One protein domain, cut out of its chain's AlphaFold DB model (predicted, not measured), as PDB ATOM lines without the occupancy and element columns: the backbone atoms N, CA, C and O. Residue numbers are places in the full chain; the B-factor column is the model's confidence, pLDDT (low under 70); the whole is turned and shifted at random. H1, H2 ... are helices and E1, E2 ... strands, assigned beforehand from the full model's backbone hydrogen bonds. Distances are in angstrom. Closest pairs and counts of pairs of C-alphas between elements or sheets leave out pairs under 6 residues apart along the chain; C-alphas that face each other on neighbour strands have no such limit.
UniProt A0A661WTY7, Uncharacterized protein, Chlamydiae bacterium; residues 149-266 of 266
ATOM      1  N   GLY A 149      -0.375   3.322   9.518       98.50
ATOM      2  CA  GLY A 149      -1.235   3.512   8.365       98.50
ATOM      3  C   GLY A 149      -2.134   2.337   8.036       98.50
ATOM      4  O   GLY A 149      -2.189   1.336   8.756       98.50
ATOM      5  N   VAL A 150      -2.828   2.483   6.914       98.56
ATOM      6  CA  VAL A 150      -3.707   1.477   6.321       98.56
ATOM      7  C   VAL A 150      -3.331   1.284   4.860       98.56
ATOM      8  O   VAL A 150      -3.092   2.252   4.142       98.56
ATOM      9  N   ALA A 151      -3.334   0.037   4.408       97.69
ATOM     10  CA  ALA A 151      -3.248  -0.313   3.006       97.69
ATOM     11  C   ALA A 151      -4.540  -0.992   2.570       97.69
ATOM     12  O   ALA A 151      -4.858  -2.087   3.033       97.69
ATOM     13  N   TYR A 152      -5.286  -0.337   1.681       95.88
ATOM     14  CA  TYR A 152      -6.423  -0.973   1.033       95.88
ATOM     15  C   TYR A 152      -5.918  -1.831  -0.117       95.88
ATOM     16  O   TYR A 152      -5.375  -1.309  -1.094       95.88
ATOM     17  N   GLU A 153      -6.100  -3.142   0.012       89.12
ATOM     18  CA  GLU A 153      -5.690  -4.080  -1.016       89.12
ATOM     19  C   GLU A 153      -6.814  -4.324  -2.019       89.12
ATOM     20  O   GLU A 153      -7.878  -4.855  -1.711       89.12
ATOM     21  N   SER A 154      -6.521  -3.966  -3.258       87.25
ATOM     22  CA  SER A 154      -7.331  -4.230  -4.443       87.25
ATOM     23  C   SER A 154      -6.484  -4.863  -5.543       87.25
ATOM     24  O   SER A 154      -6.629  -4.587  -6.734       87.25
ATOM     25  N   HIS A 155      -5.549  -5.718  -5.126       78.38
ATOM     26  CA  HIS A 155      -4.541  -6.341  -5.977       78.38
ATOM     27  C   HIS A 155      -5.072  -7.548  -6.793       78.38
ATOM     28  O   HIS A 155      -4.307  -8.401  -7.241       78.38
ATOM     29  N   GLN A 156      -6.397  -7.607  -6.982       79.56
ATOM     30  CA  GLN A 156      -7.115  -8.490  -7.901       79.56
ATOM     31  C   GLN A 156      -8.163  -7.665  -8.653       79.56
ATOM     32  O   GLN A 156      -9.362  -7.798  -8.413       79.56
ATOM     33  N   PHE A 157      -7.706  -6.765  -9.528       84.12
ATOM     34  CA  PHE A 157      -8.533  -5.766 -10.223       84.12
ATOM     35  C   PHE A 157      -9.904  -6.278 -10.703       84.12
ATOM     36  O   PHE A 157     -10.916  -5.605 -10.534       84.12
ATOM     37  N   ASN A 158      -9.963  -7.492 -11.251       80.75
ATOM     38  CA  ASN A 158     -11.184  -8.120 -11.758       80.75
ATOM     39  C   ASN A 158     -12.270  -8.378 -10.693       80.75
ATOM     40  O   ASN A 158     -13.428  -8.550 -11.054       80.75
ATOM     41  N   ARG A 159     -11.934  -8.410  -9.398       84.69
ATOM     42  CA  ARG A 159     -12.924  -8.437  -8.304       84.69
ATOM     43  C   ARG A 159     -13.519  -7.063  -8.014       84.69
ATOM     44  O   ARG A 159     -14.581  -6.966  -7.413       84.69
ATOM     45  N   HIS A 160     -12.836  -6.005  -8.433       87.06
ATOM     46  CA  HIS A 160     -13.183  -4.615  -8.143       87.06
ATOM     47  C   HIS A 160     -13.763  -3.885  -9.360       87.06
ATOM     48  O   HIS A 160     -14.231  -2.754  -9.230       87.06
ATOM     49  N   TRP A 161     -13.741  -4.528 -10.530       85.25
ATOM     50  CA  TRP A 161     -14.189  -3.971 -11.798       85.25
ATOM     51  C   TRP A 161     -15.153  -4.914 -12.532       85.25
ATOM     52  O   TRP A 161     -14.866  -6.109 -12.620       85.25
ATOM     53  N   PRO A 162     -16.246  -4.401 -13.129       85.94
ATOM     54  CA  PRO A 162     -16.696  -3.006 -13.117       85.94
ATOM     55  C   PRO A 162     -17.301  -2.606 -11.761       85.94
ATOM     56  O   PRO A 162     -17.669  -3.472 -10.972       85.94
ATOM     57  N   PHE A 163     -17.366  -1.310 -11.447       85.19
ATOM     58  CA  PHE A 163     -17.777  -0.841 -10.111       85.19
ATOM     59  C   PHE A 163     -19.213  -1.215  -9.736       85.19
ATOM     60  O   PHE A 163     -19.526  -1.337  -8.559       85.19
ATOM     61  N   GLU A 164     -20.075  -1.399 -10.730       84.75
ATOM     62  CA  GLU A 164     -21.480  -1.759 -10.571       84.75
ATOM     63  C   GLU A 164     -21.650  -3.143  -9.929       84.75
ATOM     64  O   GLU A 164     -22.635  -3.386  -9.235       84.75
ATOM     65  N   THR A 165     -20.689  -4.046 -10.146       84.69
ATOM     66  CA  THR A 165     -20.724  -5.435  -9.653       84.69
ATOM     67  C   THR A 165     -19.502  -5.814  -8.816       84.69
ATOM     68  O   THR A 165     -19.441  -6.913  -8.269       84.69
ATOM     69  N   GLY A 166     -18.496  -4.943  -8.770       84.19
ATOM     70  CA  GLY A 166     -17.234  -5.160  -8.082       84.19
ATOM     71  C   GLY A 166     -17.317  -4.879  -6.585       84.19
ATOM     72  O   GLY A 166     -18.241  -4.246  -6.084       84.19
ATOM     73  N   TRP A 167     -16.307  -5.341  -5.855       85.81
ATOM     74  CA  TRP A 167     -16.258  -5.243  -4.395       85.81
ATOM     75  C   TRP A 167     -15.947  -3.836  -3.878       85.81
ATOM     76  O   TRP A 167     -16.241  -3.532  -2.725       85.81
ATOM     77  N   THR A 168     -15.319  -2.978  -4.688       84.81
ATOM     78  CA  THR A 168     -14.935  -1.632  -4.246       84.81
ATOM     79  C   THR A 168     -15.949  -0.598  -4.683       84.81
ATOM     80  O   THR A 168     -16.157  -0.389  -5.872       84.81
ATOM     81  N   CYS A 169     -16.471   0.162  -3.728       89.81
ATOM     82  CA  CYS A 169     -17.191   1.394  -4.010       89.81
ATOM     83  C   CYS A 169     -16.243   2.606  -3.890       89.81
ATOM     84  O   CYS A 169     -15.648   2.798  -2.822       89.81
ATOM     85  N   PRO A 170     -16.129   3.484  -4.911       92.56
ATOM     86  CA  PRO A 170     -15.295   4.684  -4.829       92.56
ATOM     87  C   PRO A 170     -15.582   5.571  -3.620       92.56
ATOM     88  O   PRO A 170     -14.654   6.051  -2.975       92.56
ATOM     89  N   LYS A 171     -16.857   5.746  -3.256       93.75
ATOM     90  CA  LYS A 171     -17.240   6.570  -2.099       93.75
ATOM     91  C   LYS A 171     -16.743   5.986  -0.775       93.75
ATOM     92  O   LYS A 171     -16.357   6.744   0.110       93.75
ATOM     93  N   GLU A 172     -16.754   4.663  -0.633       93.81
ATOM     94  CA  GLU A 172     -16.273   3.994   0.581       93.81
ATOM     95  C   GLU A 172     -14.755   4.087   0.696       93.81
ATOM     96  O   GLU A 172     -14.251   4.487   1.743       93.81
ATOM     97  N   LEU A 173     -14.034   3.823  -0.398       95.31
ATOM     98  CA  LEU A 173     -12.579   3.951  -0.425       95.31
ATOM     99  C   LEU A 173     -12.134   5.373  -0.092       95.31
ATOM    100  O   LEU A 173     -11.290   5.569   0.780       95.31
ATOM    101  N   VAL A 174     -12.749   6.378  -0.720       97.00
ATOM    102  CA  VAL A 174     -12.442   7.787  -0.440       97.00
ATOM    103  C   VAL A 174     -12.722   8.146   1.016       97.00
ATOM    104  O   VAL A 174     -11.950   8.899   1.611       97.00
ATOM    105  N   ARG A 175     -13.798   7.613   1.610       97.31
ATOM    106  CA  ARG A 175     -14.107   7.841   3.027       97.31
ATOM    107  C   ARG A 175     -13.003   7.288   3.929       97.31
ATOM    108  O   ARG A 175     -12.498   8.037   4.761       97.31
ATOM    109  N   GLY A 176     -12.599   6.035   3.725       97.81
ATOM    110  CA  GLY A 176     -11.506   5.427   4.485       97.81
ATOM    111  C   GLY A 176     -10.187   6.181   4.309       97.81
ATOM    112  O   GLY A 176      -9.540   6.516   5.296       97.81
ATOM    113  N   ALA A 177      -9.836   6.543   3.071       98.31
ATOM    114  CA  ALA A 177      -8.629   7.311   2.770       98.31
ATOM    115  C   ALA A 177      -8.607   8.670   3.479       98.31
ATOM    116  O   ALA A 177      -7.640   9.004   4.162       98.31
ATOM    117  N   LYS A 178      -9.690   9.449   3.371       98.38
ATOM    118  CA  LYS A 178      -9.790  10.757   4.031       98.38
ATOM    119  C   LYS A 178      -9.717  10.638   5.546       98.38
ATOM    120  O   LYS A 178      -9.052  11.461   6.167       98.38
ATOM    121  N   TRP A 179     -10.363   9.629   6.132       98.50
ATOM    122  CA  TRP A 179     -10.267   9.392   7.568       98.50
ATOM    123  C   TRP A 179      -8.824   9.086   7.984       98.50
ATOM    124  O   TRP A 179      -8.322   9.734   8.898       98.50
ATOM    125  N   THR A 180      -8.130   8.177   7.291       98.62
ATOM    126  CA  THR A 180      -6.734   7.819   7.603       98.62
ATOM    127  C   THR A 180      -5.817   9.038   7.528       98.62
ATOM    128  O   THR A 180      -5.105   9.343   8.486       98.62
ATOM    129  N   LEU A 181      -5.899   9.794   6.431       98.50
ATOM    130  CA  LEU A 181      -5.064  10.973   6.206       98.50
ATOM    131  C   LEU A 181      -5.366  12.102   7.204       98.50
ATOM    132  O   LEU A 181      -4.445  12.773   7.662       98.50
ATOM    133  N   ALA A 182      -6.632  12.293   7.595       98.12
ATOM    134  CA  ALA A 182      -7.015  13.288   8.603       98.12
ATOM    135  C   ALA A 182      -6.431  13.001   9.998       98.12
ATOM    136  O   ALA A 182      -6.332  13.912  10.813       98.12
ATOM    137  N   HIS A 183      -6.017  11.757  10.266       98.25
ATOM    138  CA  HIS A 183      -5.346  11.361  11.507       98.25
ATOM    139  C   HIS A 183      -3.816  11.300  11.363       98.25
ATOM    140  O   HIS A 183      -3.151  10.717  12.217       98.25
ATOM    141  N   GLY A 184      -3.253  11.875  10.291       97.88
ATOM    142  CA  GLY A 184      -1.804  11.929  10.060       97.88
ATOM    143  C   GLY A 184      -1.166  10.563   9.798       97.88
ATOM    144  O   GLY A 184       0.007  10.369  10.098       97.88
ATOM    145  N   LYS A 185      -1.948   9.601   9.299       98.56
ATOM    146  CA  LYS A 185      -1.504   8.231   9.025       98.56
ATOM    147  C   LYS A 185      -1.267   8.008   7.538       98.56
ATOM    148  O   LYS A 185      -1.917   8.638   6.705       98.56
ATOM    149  N   GLU A 186      -0.405   7.050   7.221       98.44
ATOM    150  CA  GLU A 186      -0.150   6.623   5.846       98.44
ATOM    151  C   GLU A 186      -1.387   5.911   5.278       98.44
ATOM    152  O   GLU A 186      -1.947   5.005   5.902       98.44
ATOM    153  N   TYR A 187      -1.814   6.288   4.077       98.31
ATOM    154  CA  TYR A 187      -2.811   5.552   3.313       98.31
ATOM    155  C   TYR A 187      -2.191   5.035   2.023       98.31
ATOM    156  O   TYR A 187      -1.783   5.808   1.159       98.31
ATOM    157  N   ILE A 188      -2.148   3.716   1.883       97.12
ATOM    158  CA  ILE A 188      -1.639   3.046   0.692       97.12
ATOM    159  C   ILE A 188      -2.826   2.512  -0.100       97.12
ATOM    160  O   ILE A 188      -3.547   1.622   0.352       97.12
ATOM    161  N   PHE A 189      -3.016   3.034  -1.307       95.19
ATOM    162  CA  PHE A 189      -3.892   2.400  -2.277       95.19
ATOM    163  C   PHE A 189      -3.077   1.379  -3.066       95.19
ATOM    164  O   PHE A 189      -2.262   1.753  -3.909       95.19
ATOM    165  N   TYR A 190      -3.273   0.098  -2.764       92.94
ATOM    166  CA  TYR A 190      -2.540  -1.005  -3.376       92.94
ATOM    167  C   TYR A 190      -3.438  -1.749  -4.366       92.94
ATOM    168  O   TYR A 190      -4.469  -2.295  -3.976       92.94
ATOM    169  N   TYR A 191      -3.102  -1.737  -5.656       89.94
ATOM    170  CA  TYR A 191      -4.021  -2.164  -6.718       89.94
ATOM    171  C   TYR A 191      -3.322  -2.797  -7.921       89.94
ATOM    172  O   TYR A 191      -2.111  -2.689  -8.086       89.94
ATOM    173  N   GLY A 192      -4.105  -3.441  -8.789       87.19
ATOM    174  CA  GLY A 192      -3.620  -4.193  -9.951       87.19
ATOM    175  C   GLY A 192      -3.826  -5.696  -9.748       87.19
ATOM    176  O   GLY A 192      -4.731  -6.059  -9.012       87.19
ATOM    177  N   PRO A 193      -3.065  -6.567 -10.428       85.31
ATOM    178  CA  PRO A 193      -2.673  -6.329 -11.813       85.31
ATOM    179  C   PRO A 193      -3.925  -6.063 -12.667       85.31
ATOM    180  O   PRO A 193      -4.983  -6.654 -12.453       85.31
ATOM    181  N   PHE A 194      -3.826  -5.159 -13.639       87.06
ATOM    182  CA  PHE A 194      -4.953  -4.830 -14.516       87.06
ATOM    183  C   PHE A 194      -5.123  -5.867 -15.628       87.06
ATOM    184  O   PHE A 194      -4.142  -6.443 -16.110       87.06
ATOM    185  N   ILE A 195      -6.371  -6.070 -16.054       87.50
ATOM    186  CA  ILE A 195      -6.694  -6.879 -17.235       87.50
ATOM    187  C   ILE A 195      -6.053  -6.289 -18.496       87.50
ATOM    188  O   ILE A 195      -5.833  -5.081 -18.593       87.50
ATOM    189  N   TYR A 196      -5.776  -7.145 -19.479       88.81
ATOM    190  CA  TYR A 196      -5.183  -6.731 -20.753       88.81
ATOM    191  C   TYR A 196      -5.948  -7.289 -21.960       88.81
ATOM    192  O   TYR A 196      -6.956  -7.967 -21.781       88.81
ATOM    193  N   LYS A 197      -5.480  -7.006 -23.182       88.81
ATOM    194  CA  LYS A 197      -6.186  -7.203 -24.466       88.81
ATOM    195  C   LYS A 197      -6.873  -8.563 -24.655       88.81
ATOM    196  O   LYS A 197      -7.885  -8.632 -25.337       88.81
ATOM    197  N   GLN A 198      -6.358  -9.638 -24.058       85.62
ATOM    198  CA  GLN A 198      -6.936 -10.987 -24.163       85.62
ATOM    199  C   GLN A 198      -8.070 -11.260 -23.157       85.62
ATOM    200  O   GLN A 198      -8.666 -12.333 -23.157       85.62
ATOM    201  N   SER A 199      -8.350 -10.320 -22.257       87.25
ATOM    202  CA  SER A 199      -9.265 -10.495 -21.130       87.25
ATOM    203  C   SER A 199     -10.651  -9.954 -21.449       87.25
ATOM    204  O   SER A 199     -10.801  -8.864 -22.000       87.25
ATOM    205  N   LYS A 200     -11.690 -10.679 -21.025       85.38
ATOM    206  CA  LYS A 200     -13.073 -10.202 -21.116       85.38
ATOM    207  C   LYS A 200     -13.229  -8.875 -20.363       85.38
ATOM    208  O   LYS A 200     -12.766  -8.745 -19.233       85.38
ATOM    209  N   GLY A 201     -13.918  -7.917 -20.983       86.31
ATOM    210  CA  GLY A 201     -14.172  -6.597 -20.397       86.31
ATOM    211  C   GLY A 201     -13.011  -5.610 -20.525       86.31
ATOM    212  O   GLY A 201     -13.122  -4.496 -20.017       86.31
ATOM    213  N   TYR A 202     -11.917  -5.988 -21.198       89.44
ATOM    214  CA  TYR A 202     -10.864  -5.044 -21.551       89.44
ATOM    215  C   TYR A 202     -11.373  -4.014 -22.565       89.44
ATOM    216  O   TYR A 202     -12.038  -4.351 -23.544       89.44
ATOM    217  N   TYR A 203     -10.978  -2.768 -22.341       92.31
ATOM    218  CA  TYR A 203     -10.932  -1.701 -23.330       92.31
ATOM    219  C   TYR A 203      -9.675  -0.871 -23.056       92.31
ATOM    220  O   TYR A 203      -9.086  -0.957 -21.970       92.31
ATOM    221  N   ASP A 204      -9.235  -0.101 -24.048       93.12
ATOM    222  CA  ASP A 204      -7.996   0.658 -23.917       93.12
ATOM    223  C   ASP A 204      -8.055   1.627 -22.733       93.12
ATOM    224  O   ASP A 204      -8.993   2.409 -22.578       93.12
ATOM    225  N   PHE A 205      -7.014   1.553 -21.899       93.25
ATOM    226  CA  PHE A 205      -6.831   2.379 -20.709       93.25
ATOM    227  C   PHE A 205      -7.893   2.190 -19.612       93.25
ATOM    228  O   PHE A 205      -8.158   3.117 -18.843       93.25
ATOM    229  N   VAL A 206      -8.459   0.983 -19.486       91.62
ATOM    230  CA  VAL A 206      -9.371   0.606 -18.388       91.62
ATOM    231  C   VAL A 206      -8.808   0.932 -16.996       91.62
ATOM    232  O   VAL A 206      -9.546   1.365 -16.113       91.62
ATOM    233  N   GLU A 207      -7.492   0.816 -16.798       91.31
ATOM    234  CA  GLU A 207      -6.820   1.204 -15.554       91.31
ATOM    235  C   GLU A 207      -6.956   2.699 -15.238       91.31
ATOM    236  O   GLU A 207      -7.042   3.089 -14.072       91.31
ATOM    237  N   ARG A 208      -6.990   3.541 -16.278       93.69
ATOM    238  CA  ARG A 208      -7.079   4.994 -16.136       93.69
ATOM    239  C   ARG A 208      -8.498   5.404 -15.794       93.69
ATOM    240  O   ARG A 208      -8.671   6.175 -14.860       93.69
ATOM    241  N   ASP A 209      -9.504   4.858 -16.484       92.94
ATOM    242  CA  ASP A 209     -10.912   5.110 -16.131       92.94
ATOM    243  C   ASP A 209     -11.198   4.696 -14.681       92.94
ATOM    244  O   ASP A 209     -11.813   5.439 -13.914       92.94
ATOM    245  N   TRP A 210     -10.665   3.545 -14.266       91.81
ATOM    246  CA  TRP A 210     -10.794   3.074 -12.894       91.81
ATOM    247  C   TRP A 210     -10.227   4.070 -11.874       91.81
ATOM    248  O   TRP A 210     -10.931   4.469 -10.943       91.81
ATOM    249  N   LEU A 211      -8.987   4.532 -12.074       93.75
ATOM    250  CA  LEU A 211      -8.346   5.515 -11.195       93.75
ATOM    251  C   LEU A 211      -9.044   6.883 -11.238       93.75
ATOM    252  O   LEU A 211      -9.287   7.476 -10.183       93.75
ATOM    253  N   TYR A 212      -9.443   7.360 -12.420       94.69
ATOM    254  CA  TYR A 212     -10.162   8.626 -12.566       94.69
ATOM    255  C   TYR A 212     -11.481   8.633 -11.804       94.69
ATOM    256  O   TYR A 212     -11.838   9.661 -11.234       94.69
ATOM    257  N   LYS A 213     -12.196   7.507 -11.727       93.69
ATOM    258  CA  LYS A 213     -13.431   7.419 -10.937       93.69
ATOM    259  C   LYS A 213     -13.176   7.589  -9.437       93.69
ATOM    260  O   LYS A 213     -13.954   8.285  -8.783       93.69
ATOM    261  N   PHE A 214     -12.081   7.055  -8.892       94.56
ATOM    262  CA  PHE A 214     -11.700   7.328  -7.500       94.56
ATOM    263  C   PHE A 214     -11.272   8.776  -7.286       94.56
ATOM    264  O   PHE A 214     -11.724   9.417  -6.337       94.56
ATOM    265  N   TRP A 215     -10.435   9.320  -8.169       95.81
ATOM    266  CA  TRP A 215      -9.986  10.710  -8.060       95.81
ATOM    267  C   TRP A 215     -11.153  11.693  -8.200       95.81
ATOM    268  O   TRP A 215     -11.271  12.615  -7.396       95.81
ATOM    269  N   LYS A 216     -12.092  11.441  -9.119       95.81
ATOM    270  CA  LYS A 216     -13.345  12.200  -9.264       95.81
ATOM    271  C   LYS A 216     -14.241  12.079  -8.031       95.81
ATOM    272  O   LYS A 216     -14.889  13.050  -7.656       95.81
ATOM    273  N   ALA A 217     -14.264  10.915  -7.380       95.88
ATOM    274  CA  ALA A 217     -14.954  10.731  -6.103       95.88
ATOM    275  C   ALA A 217     -14.250  11.441  -4.927       95.88
ATOM    276  O   ALA A 217     -14.812  11.518  -3.833       95.88
ATOM    277  N   GLY A 218     -13.050  11.986  -5.141       96.94
ATOM    278  CA  GLY A 218     -12.308  12.782  -4.171       96.94
ATOM    279  C   GLY A 218     -11.209  12.023  -3.434       96.94
ATOM    280  O   GLY A 218     -10.849  12.443  -2.331       96.94
ATOM    281  N   LEU A 219     -10.692  10.922  -3.996       96.75
ATOM    282  CA  LEU A 219      -9.481  10.275  -3.485       96.75
ATOM    283  C   LEU A 219      -8.315  11.267  -3.604       96.75
ATOM    284  O   LEU A 219      -8.051  11.723  -4.720       96.75
ATOM    285  N   PRO A 220      -7.623  11.621  -2.505       94.94
ATOM    286  CA  PRO A 220      -6.525  12.577  -2.577       94.94
ATOM    287  C   PRO A 220      -5.425  12.079  -3.512       94.94
ATOM    288  O   PRO A 220      -4.898  11.001  -3.286       94.94
ATOM    289  N   LYS A 221      -5.086  12.859  -4.548       92.19
ATOM    290  CA  LYS A 221      -3.957  12.572  -5.456       92.19
ATOM    291  C   LYS A 221      -2.621  13.026  -4.884       92.19
ATOM    292  O   LYS A 221      -1.622  12.331  -5.010       92.19
ATOM    293  N   HIS A 222      -2.624  14.200  -4.255       92.38
ATOM    294  CA  HIS A 222      -1.424  14.881  -3.783       92.38
ATOM    295  C   HIS A 222      -1.526  15.092  -2.272       92.38
ATOM    296  O   HIS A 222      -2.104  16.071  -1.800       92.38
ATOM    297  N   ASN A 223      -1.007  14.135  -1.511       93.56
ATOM    298  CA  ASN A 223      -0.863  14.218  -0.063       93.56
ATOM    299  C   ASN A 223       0.419  13.455   0.324       93.56
ATOM    300  O   ASN A 223       0.616  12.362  -0.203       93.56
ATOM    301  N   PRO A 224       1.282  13.991   1.208       92.75
ATOM    302  CA  PRO A 224       2.542  13.339   1.580       92.75
ATOM    303  C   PRO A 224       2.368  11.954   2.220       92.75
ATOM    304  O   PRO A 224       3.297  11.156   2.178       92.75
ATOM    305  N   HIS A 225       1.187  11.667   2.775       96.12
ATOM    306  CA  HIS A 225       0.836  10.382   3.374       96.12
ATOM    307  C   HIS A 225      -0.024   9.491   2.466       96.12
ATOM    308  O   HIS A 225      -0.478   8.431   2.889       96.12
ATOM    309  N   MET A 226      -0.294   9.909   1.223       96.06
ATOM    310  CA  MET A 226      -1.001   9.094   0.236       96.06
ATOM    311  C   MET A 226      -0.000   8.391  -0.680       96.06
ATOM    312  O   MET A 226       0.774   9.039  -1.380       96.06
ATOM    313  N   HIS A 227      -0.096   7.065  -0.752       93.62
ATOM    314  CA  HIS A 227       0.770   6.225  -1.576       93.62
ATOM    315  C   HIS A 227      -0.046   5.412  -2.580       93.62
ATOM    316  O   HIS A 227      -1.139   4.936  -2.274       93.62
ATOM    317  N   TYR A 228       0.512   5.217  -3.774       91.69
ATOM    318  CA  TYR A 228      -0.085   4.418  -4.846       91.69
ATOM    319  C   TYR A 228       0.840   3.252  -5.165       91.69
ATOM    320  O   TYR A 228       1.895   3.441  -5.770       91.69
ATOM    321  N   TYR A 229       0.472   2.053  -4.715       89.31
ATOM    322  CA  TYR A 229       1.264   0.843  -4.914       89.31
ATOM    323  C   TYR A 229       0.646   0.027  -6.045       89.31
ATOM    324  O   TYR A 229      -0.517  -0.371  -5.981       89.31
ATOM    325  N   LEU A 230       1.429  -0.217  -7.092       86.38
ATOM    326  CA  LEU A 230       0.997  -0.978  -8.257       86.38
ATOM    327  C   LEU A 230       1.505  -2.417  -8.157       86.38
ATOM    328  O   LEU A 230       2.710  -2.656  -8.181       86.38
ATOM    329  N   ASN A 231       0.584  -3.378  -8.104       82.50
ATOM    330  CA  ASN A 231       0.902  -4.785  -8.284       82.50
ATOM    331  C   ASN A 231       1.033  -5.101  -9.780       82.50
ATOM    332  O   ASN A 231       0.068  -4.972 -10.537       82.50
ATOM    333  N   ALA A 232       2.220  -5.540 -10.193       75.31
ATOM    334  CA  ALA A 232       2.502  -5.993 -11.554       75.31
ATOM    335  C   ALA A 232       2.635  -7.527 -11.673       75.31
ATOM    336  O   ALA A 232       2.905  -8.023 -12.767       75.31
ATOM    337  N   PHE A 233       2.452  -8.278 -10.578       70.25
ATOM    338  CA  PHE A 233       2.575  -9.737 -10.555       70.25
ATOM    339  C   PHE A 233       1.517 -10.420 -11.443       70.25
ATOM    340  O   PHE A 233       0.361  -9.983 -11.463       70.25
ATOM    341  N   PRO A 234       1.863 -11.511 -12.150       67.00
ATOM    342  CA  PRO A 234       0.899 -12.302 -12.901       67.00
ATOM    343  C   PRO A 234      -0.116 -13.031 -12.040       67.00
ATOM    344  O   PRO A 234       0.186 -14.032 -11.400       67.00
ATOM    345  N   PHE A 235      -1.366 -12.567 -12.088       66.75
ATOM    346  CA  PHE A 235      -2.483 -13.239 -11.438       66.75
ATOM    347  C   PHE A 235      -3.752 -13.212 -12.298       66.75
ATOM    348  O   PHE A 235      -4.237 -12.151 -12.696       66.75
ATOM    349  N   GLY A 236      -4.314 -14.399 -12.548       70.44
ATOM    350  CA  GLY A 236      -5.533 -14.578 -13.335       70.44
ATOM    351  C   GLY A 236      -5.402 -14.005 -14.749       70.44
ATOM    352  O   GLY A 236      -4.511 -14.378 -15.504       70.44
ATOM    353  N   SER A 237      -6.305 -13.092 -15.105       68.38
ATOM    354  CA  SER A 237      -6.295 -12.373 -16.386       68.38
ATOM    355  C   SER A 237      -5.423 -11.105 -16.384       68.38
ATOM    356  O   SER A 237      -5.301 -10.432 -17.409       68.38
ATOM    357  N   GLY A 238      -4.810 -10.764 -15.246       66.00
ATOM    358  CA  GLY A 238      -3.922  -9.615 -15.109       66.00
ATOM    359  C   GLY A 238      -2.469  -9.922 -15.479       66.00
ATOM    360  O   GLY A 238      -2.020 -11.064 -15.422       66.00
ATOM    361  N   SER A 239      -1.719  -8.872 -15.825       66.69
ATOM    362  CA  SER A 239      -0.274  -8.860 -16.142       66.69
ATOM    363  C   SER A 239       0.207  -9.303 -17.519       66.69
ATOM    364  O   SER A 239       1.398  -9.200 -17.793       66.69
ATOM    365  N   ASN A 240      -0.684  -9.674 -18.434       77.94
ATOM    366  CA  ASN A 240      -0.278  -9.998 -19.808       77.94
ATOM    367  C   ASN A 240       0.141  -8.764 -20.638       77.94
ATOM    368  O   ASN A 240       0.265  -8.827 -21.863       77.94
ATOM    369  N   ARG A 241       0.321  -7.620 -19.974       84.75
ATOM    370  CA  ARG A 241       0.762  -6.363 -20.559       84.75
ATOM    371  C   ARG A 241       2.276  -6.431 -20.819       84.75
ATOM    372  O   ARG A 241       3.015  -6.841 -19.926       84.75
ATOM    373  N   PRO A 242       2.765  -6.017 -22.003       86.38
ATOM    374  CA  PRO A 242       4.199  -5.904 -22.259       86.38
ATOM    375  C   PRO A 242       4.886  -5.020 -21.214       86.38
ATOM    376  O   PRO A 242       4.325  -4.006 -20.801       86.38
ATOM    377  N   VAL A 243       6.104  -5.378 -20.801       82.50
ATOM    378  CA  VAL A 243       6.844  -4.613 -19.785       82.50
ATOM    379  C   VAL A 243       7.148  -3.188 -20.257       82.50
ATOM    380  O   VAL A 243       6.794  -2.236 -19.570       82.50
ATOM    381  N   GLY A 244       7.748  -3.022 -21.434       81.94
ATOM    382  CA  GLY A 244       8.188  -1.727 -21.956       81.94
ATOM    383  C   GLY A 244       7.963  -1.565 -23.459       81.94
ATOM    384  O   GLY A 244       7.410  -2.476 -24.083       81.94
ATOM    385  N   PRO A 245       8.407  -0.432 -24.037       87.56
ATOM    386  CA  PRO A 245       9.135   0.686 -23.400       87.56
ATOM    387  C   PRO A 245       8.232   1.667 -22.632       87.56
ATOM    388  O   PRO A 245       7.024   1.691 -22.845       87.56
ATOM    389  N   GLU A 246       8.809   2.565 -21.818       88.19
ATOM    390  CA  GLU A 246       8.052   3.652 -21.153       88.19
ATOM    391  C   GLU A 246       7.426   4.680 -22.121       88.19
ATOM    392  O   GLU A 246       6.586   5.483 -21.714       88.19
ATOM    393  N   SER A 247       7.837   4.684 -23.395       90.00
ATOM    394  CA  SER A 247       7.228   5.489 -24.460       90.00
ATOM    395  C   SER A 247       5.946   4.876 -25.025       90.00
ATOM    396  O   SER A 247       5.150   5.605 -25.611       90.00
ATOM    397  N   ASP A 248       5.726   3.570 -24.842       92.62
ATOM    398  CA  ASP A 248       4.499   2.896 -25.260       92.62
ATOM    399  C   ASP A 248       3.443   3.004 -24.147       92.62
ATOM    400  O   ASP A 248       3.595   2.361 -23.106       92.62
ATOM    401  N   PRO A 249       2.346   3.762 -24.337       92.69
ATOM    402  CA  PRO A 249       1.308   3.917 -23.320       92.69
ATOM    403  C   PRO A 249       0.550   2.617 -23.005       92.69
ATOM    404  O   PRO A 249      -0.162   2.569 -21.997       92.69
ATOM    405  N   HIS A 250       0.685   1.578 -23.835       90.69
ATOM    406  CA  HIS A 250       0.099   0.259 -23.608       90.69
ATOM    407  C   HIS A 250       1.032  -0.694 -22.849       90.69
ATOM    408  O   HIS A 250       0.583  -1.766 -22.451       90.69
ATOM    409  N   SER A 251       2.285  -0.315 -22.575       88.38
ATOM    410  CA  SER A 251       3.204  -1.103 -21.746       88.38
ATOM    411  C   SER A 251       3.029  -0.812 -20.249       88.38
ATOM    412  O   SER A 251       2.369   0.156 -19.853       88.38
ATOM    413  N   TYR A 252       3.594  -1.659 -19.384       86.06
ATOM    414  CA  TYR A 252       3.625  -1.420 -17.940       86.06
ATOM    415  C   TYR A 252       4.434  -0.172 -17.595       86.06
ATOM    416  O   TYR A 252       3.967   0.664 -16.825       86.06
ATOM    417  N   LEU A 253       5.609  -0.006 -18.201       86.62
ATOM    418  CA  LEU A 253       6.448   1.168 -17.991       86.62
ATOM    419  C   LEU A 253       5.761   2.453 -18.484       86.62
ATOM    420  O   LEU A 253       5.875   3.491 -17.837       86.62
ATOM    421  N   GLY A 254       4.993   2.404 -19.576       90.44
ATOM    422  CA  GLY A 254       4.210   3.553 -20.042       90.44
ATOM    423  C   GLY A 254       3.040   3.892 -19.119       90.44
ATOM    424  O   GLY A 254       2.780   5.066 -18.847       90.44
ATOM    425  N   MET A 255       2.373   2.875 -18.566       90.25
ATOM    426  CA  MET A 255       1.368   3.057 -17.517       90.25
ATOM    427  C   MET A 255       1.983   3.671 -16.251       90.25
ATOM    428  O   MET A 255       1.419   4.623 -15.711       90.25
ATOM    429  N   MET A 256       3.141   3.178 -15.795       88.88
ATOM    430  CA  MET A 256       3.865   3.747 -14.651       88.88
ATOM    431  C   MET A 256       4.246   5.204 -14.918       88.88
ATOM    432  O   MET A 256       3.978   6.059 -14.082       88.88
ATOM    433  N   LYS A 257       4.791   5.517 -16.101       91.12
ATOM    434  CA  LYS A 257       5.114   6.890 -16.510       91.12
ATOM    435  C   LYS A 257       3.902   7.815 -16.446       91.12
ATOM    436  O   LYS A 257       4.017   8.922 -15.923       91.12
ATOM    437  N   TRP A 258       2.755   7.377 -16.967       93.88
ATOM    438  CA  TRP A 258       1.505   8.131 -16.858       93.88
ATOM    439  C   TRP A 258       1.100   8.328 -15.392       93.88
ATOM    440  O   TRP A 258       0.885   9.460 -14.976       93.88
ATOM    441  N   LEU A 259       1.081   7.264 -14.587       91.81
ATOM    442  CA  LEU A 259       0.687   7.338 -13.181       91.81
ATOM    443  C   LEU A 259       1.591   8.283 -12.374       91.81
ATOM    444  O   LEU A 259       1.089   9.111 -11.624       91.81
ATOM    445  N   ILE A 260       2.912   8.195 -12.556       90.25
ATOM    446  CA  ILE A 260       3.896   9.094 -11.935       90.25
ATOM    447  C   ILE A 260       3.561  10.546 -12.268       90.25
ATOM    448  O   ILE A 260       3.533  11.385 -11.370       90.25
ATOM    449  N   LYS A 261       3.281  10.838 -13.544       92.69
ATOM    450  CA  LYS A 261       2.868  12.176 -13.973       92.69
ATOM    451  C   LYS A 261       1.591  12.618 -13.279       92.69
ATOM    452  O   LYS A 261       1.563  13.737 -12.810       92.69
ATOM    453  N   GLU A 262       0.597  11.747 -13.137       92.50
ATOM    454  CA  GLU A 262      -0.670  12.081 -12.478       92.50
ATOM    455  C   GLU A 262      -0.550  12.362 -10.973       92.50
ATOM    456  O   GLU A 262      -1.347  13.137 -10.440       92.50
ATOM    457  N   ILE A 263       0.365  11.685 -10.268       89.88
ATOM    458  CA  ILE A 263       0.437  11.725  -8.795       89.88
ATOM    459  C   ILE A 263       1.560  12.625  -8.268       89.88
ATOM    460  O   ILE A 263       1.406  13.221  -7.200       89.88
ATOM    461  N   LYS A 264       2.677  12.747  -8.998       84.12
ATOM    462  CA  LYS A 264       3.837  13.560  -8.590       84.12
ATOM    463  C   LYS A 264       3.879  14.927  -9.258       84.12
ATOM    464  O   LYS A 264       4.389  15.872  -8.662       84.12
ATOM    465  N   TYR A 265       3.361  15.028 -10.473       78.81
ATOM    466  CA  TYR A 265       3.394  16.244 -11.270       78.81
ATOM    467  C   TYR A 265       1.950  16.740 -11.454       78.81
ATOM    468  O   TYR A 265       1.000  15.967 -11.339       78.81
ATOM    469  N   LYS A 266       1.762  18.051 -11.589       60.03
ATOM    470  CA  LYS A 266       0.438  18.644 -11.811       60.03
ATOM    471  C   LYS A 266       0.197  18.811 -13.299       60.03
ATOM    472  O   LYS A 266       1.132  19.311 -13.962       60.03
TER     473      LYS A 266
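Overview. This is residues 149 to 266 of the 266 residues of an uncharacterized protein of Chlamydiae bacterium (UniProt A0A661WTY7). A small parallel sheet of three strands makes a wall, with helix H2 lying along one of its faces. H3 packs on the first residues of H2, while H4 only grazes the sheet and comes near E3 and H3; the short H1 sits by the last residues of E1 and E2. The 118 printed residues hold three named strands and four named helices, in the order E1 H1 H2 E2 H3 E3 H4, and the sheet runs E1 E2 E3. The class is mixed, helices and strands, though under half of the residues are in named elements. The whole is compact, with a radius of gyration of the C-alphas of 14.0 A and spans of 41 by 32 by 23 A.

Arrangement. Begin with E1, residues 149 to 154, an edge strand parallel to the inner strand E2, residues 186 to 191, at 11 degrees; look for N 150 and O 186, 2.9 A apart, within hydrogen-bond range. Between them in the chain come H1, residues 157 to 160, not on the sheet, and H2, residues 170 to 182. H2 is on the sheet at a height of 9.5 A, over E2 and along the strands, at 2 degrees to E2 on the local plane; the C-alphas of Ala 177 and Tyr 187 are their closest, 6.1 A apart. With H2 on one face of the sheet E1 E2 E3, the arrangement is two layers, a layer of strands and a layer of helix. Go on to H3, residues 206 to 216, which is not on the sheet but touches H2 at a steep tilt of 57 degrees, the same way. H2 touches H3 with residues 170 to 174 alone, and the closest C-alphas of the two helices are those of Pro 170 and Phe 214, 5.2 A apart. The other edge strand, E3, residues 226 to 230, is parallel to E2 at 24 degrees, with N 189 and O 227 2.8 A apart, within hydrogen-bond range. E1, H1 H2, E2 and E2, H3, E3 are strand-helix-strand units, two parallel neighbour strands with helices between, and both crossovers are right-handed. H4, residues 252 to 264, only grazes the sheet with residues 256 to 263; H4 and H2 are apart. In H2, H3 and H4 every O i to N i+4 pair is within hydrogen-bond range; H1 is too short for one.

Along the chain. Find C-alpha 149 at (-1.235, 3.512, 8.365), where E1 begins; it runs 16.2 A, and H1 spans 5.2 A. From C-alpha 170 at (-15.295, 4.684, -4.829), H2 runs 18.0 A. E2 then covers 15.8 A, H3 15.3 A and E3 13.3 A. H4 runs 17.7 A to C-alpha 264 at (3.837, 13.560, -8.590).

Size, cuts and confidence. The C-alphas farthest apart, those of His 183 and Gln 198, are 42.1 A apart. The printed part has no cut. Look for the two long links at residues 192 to 205 and 231 to 251. Mean pLDDT of the printed part is 89.1; residues 234 to 235, 237 to 239 and 266 of this model are under 70.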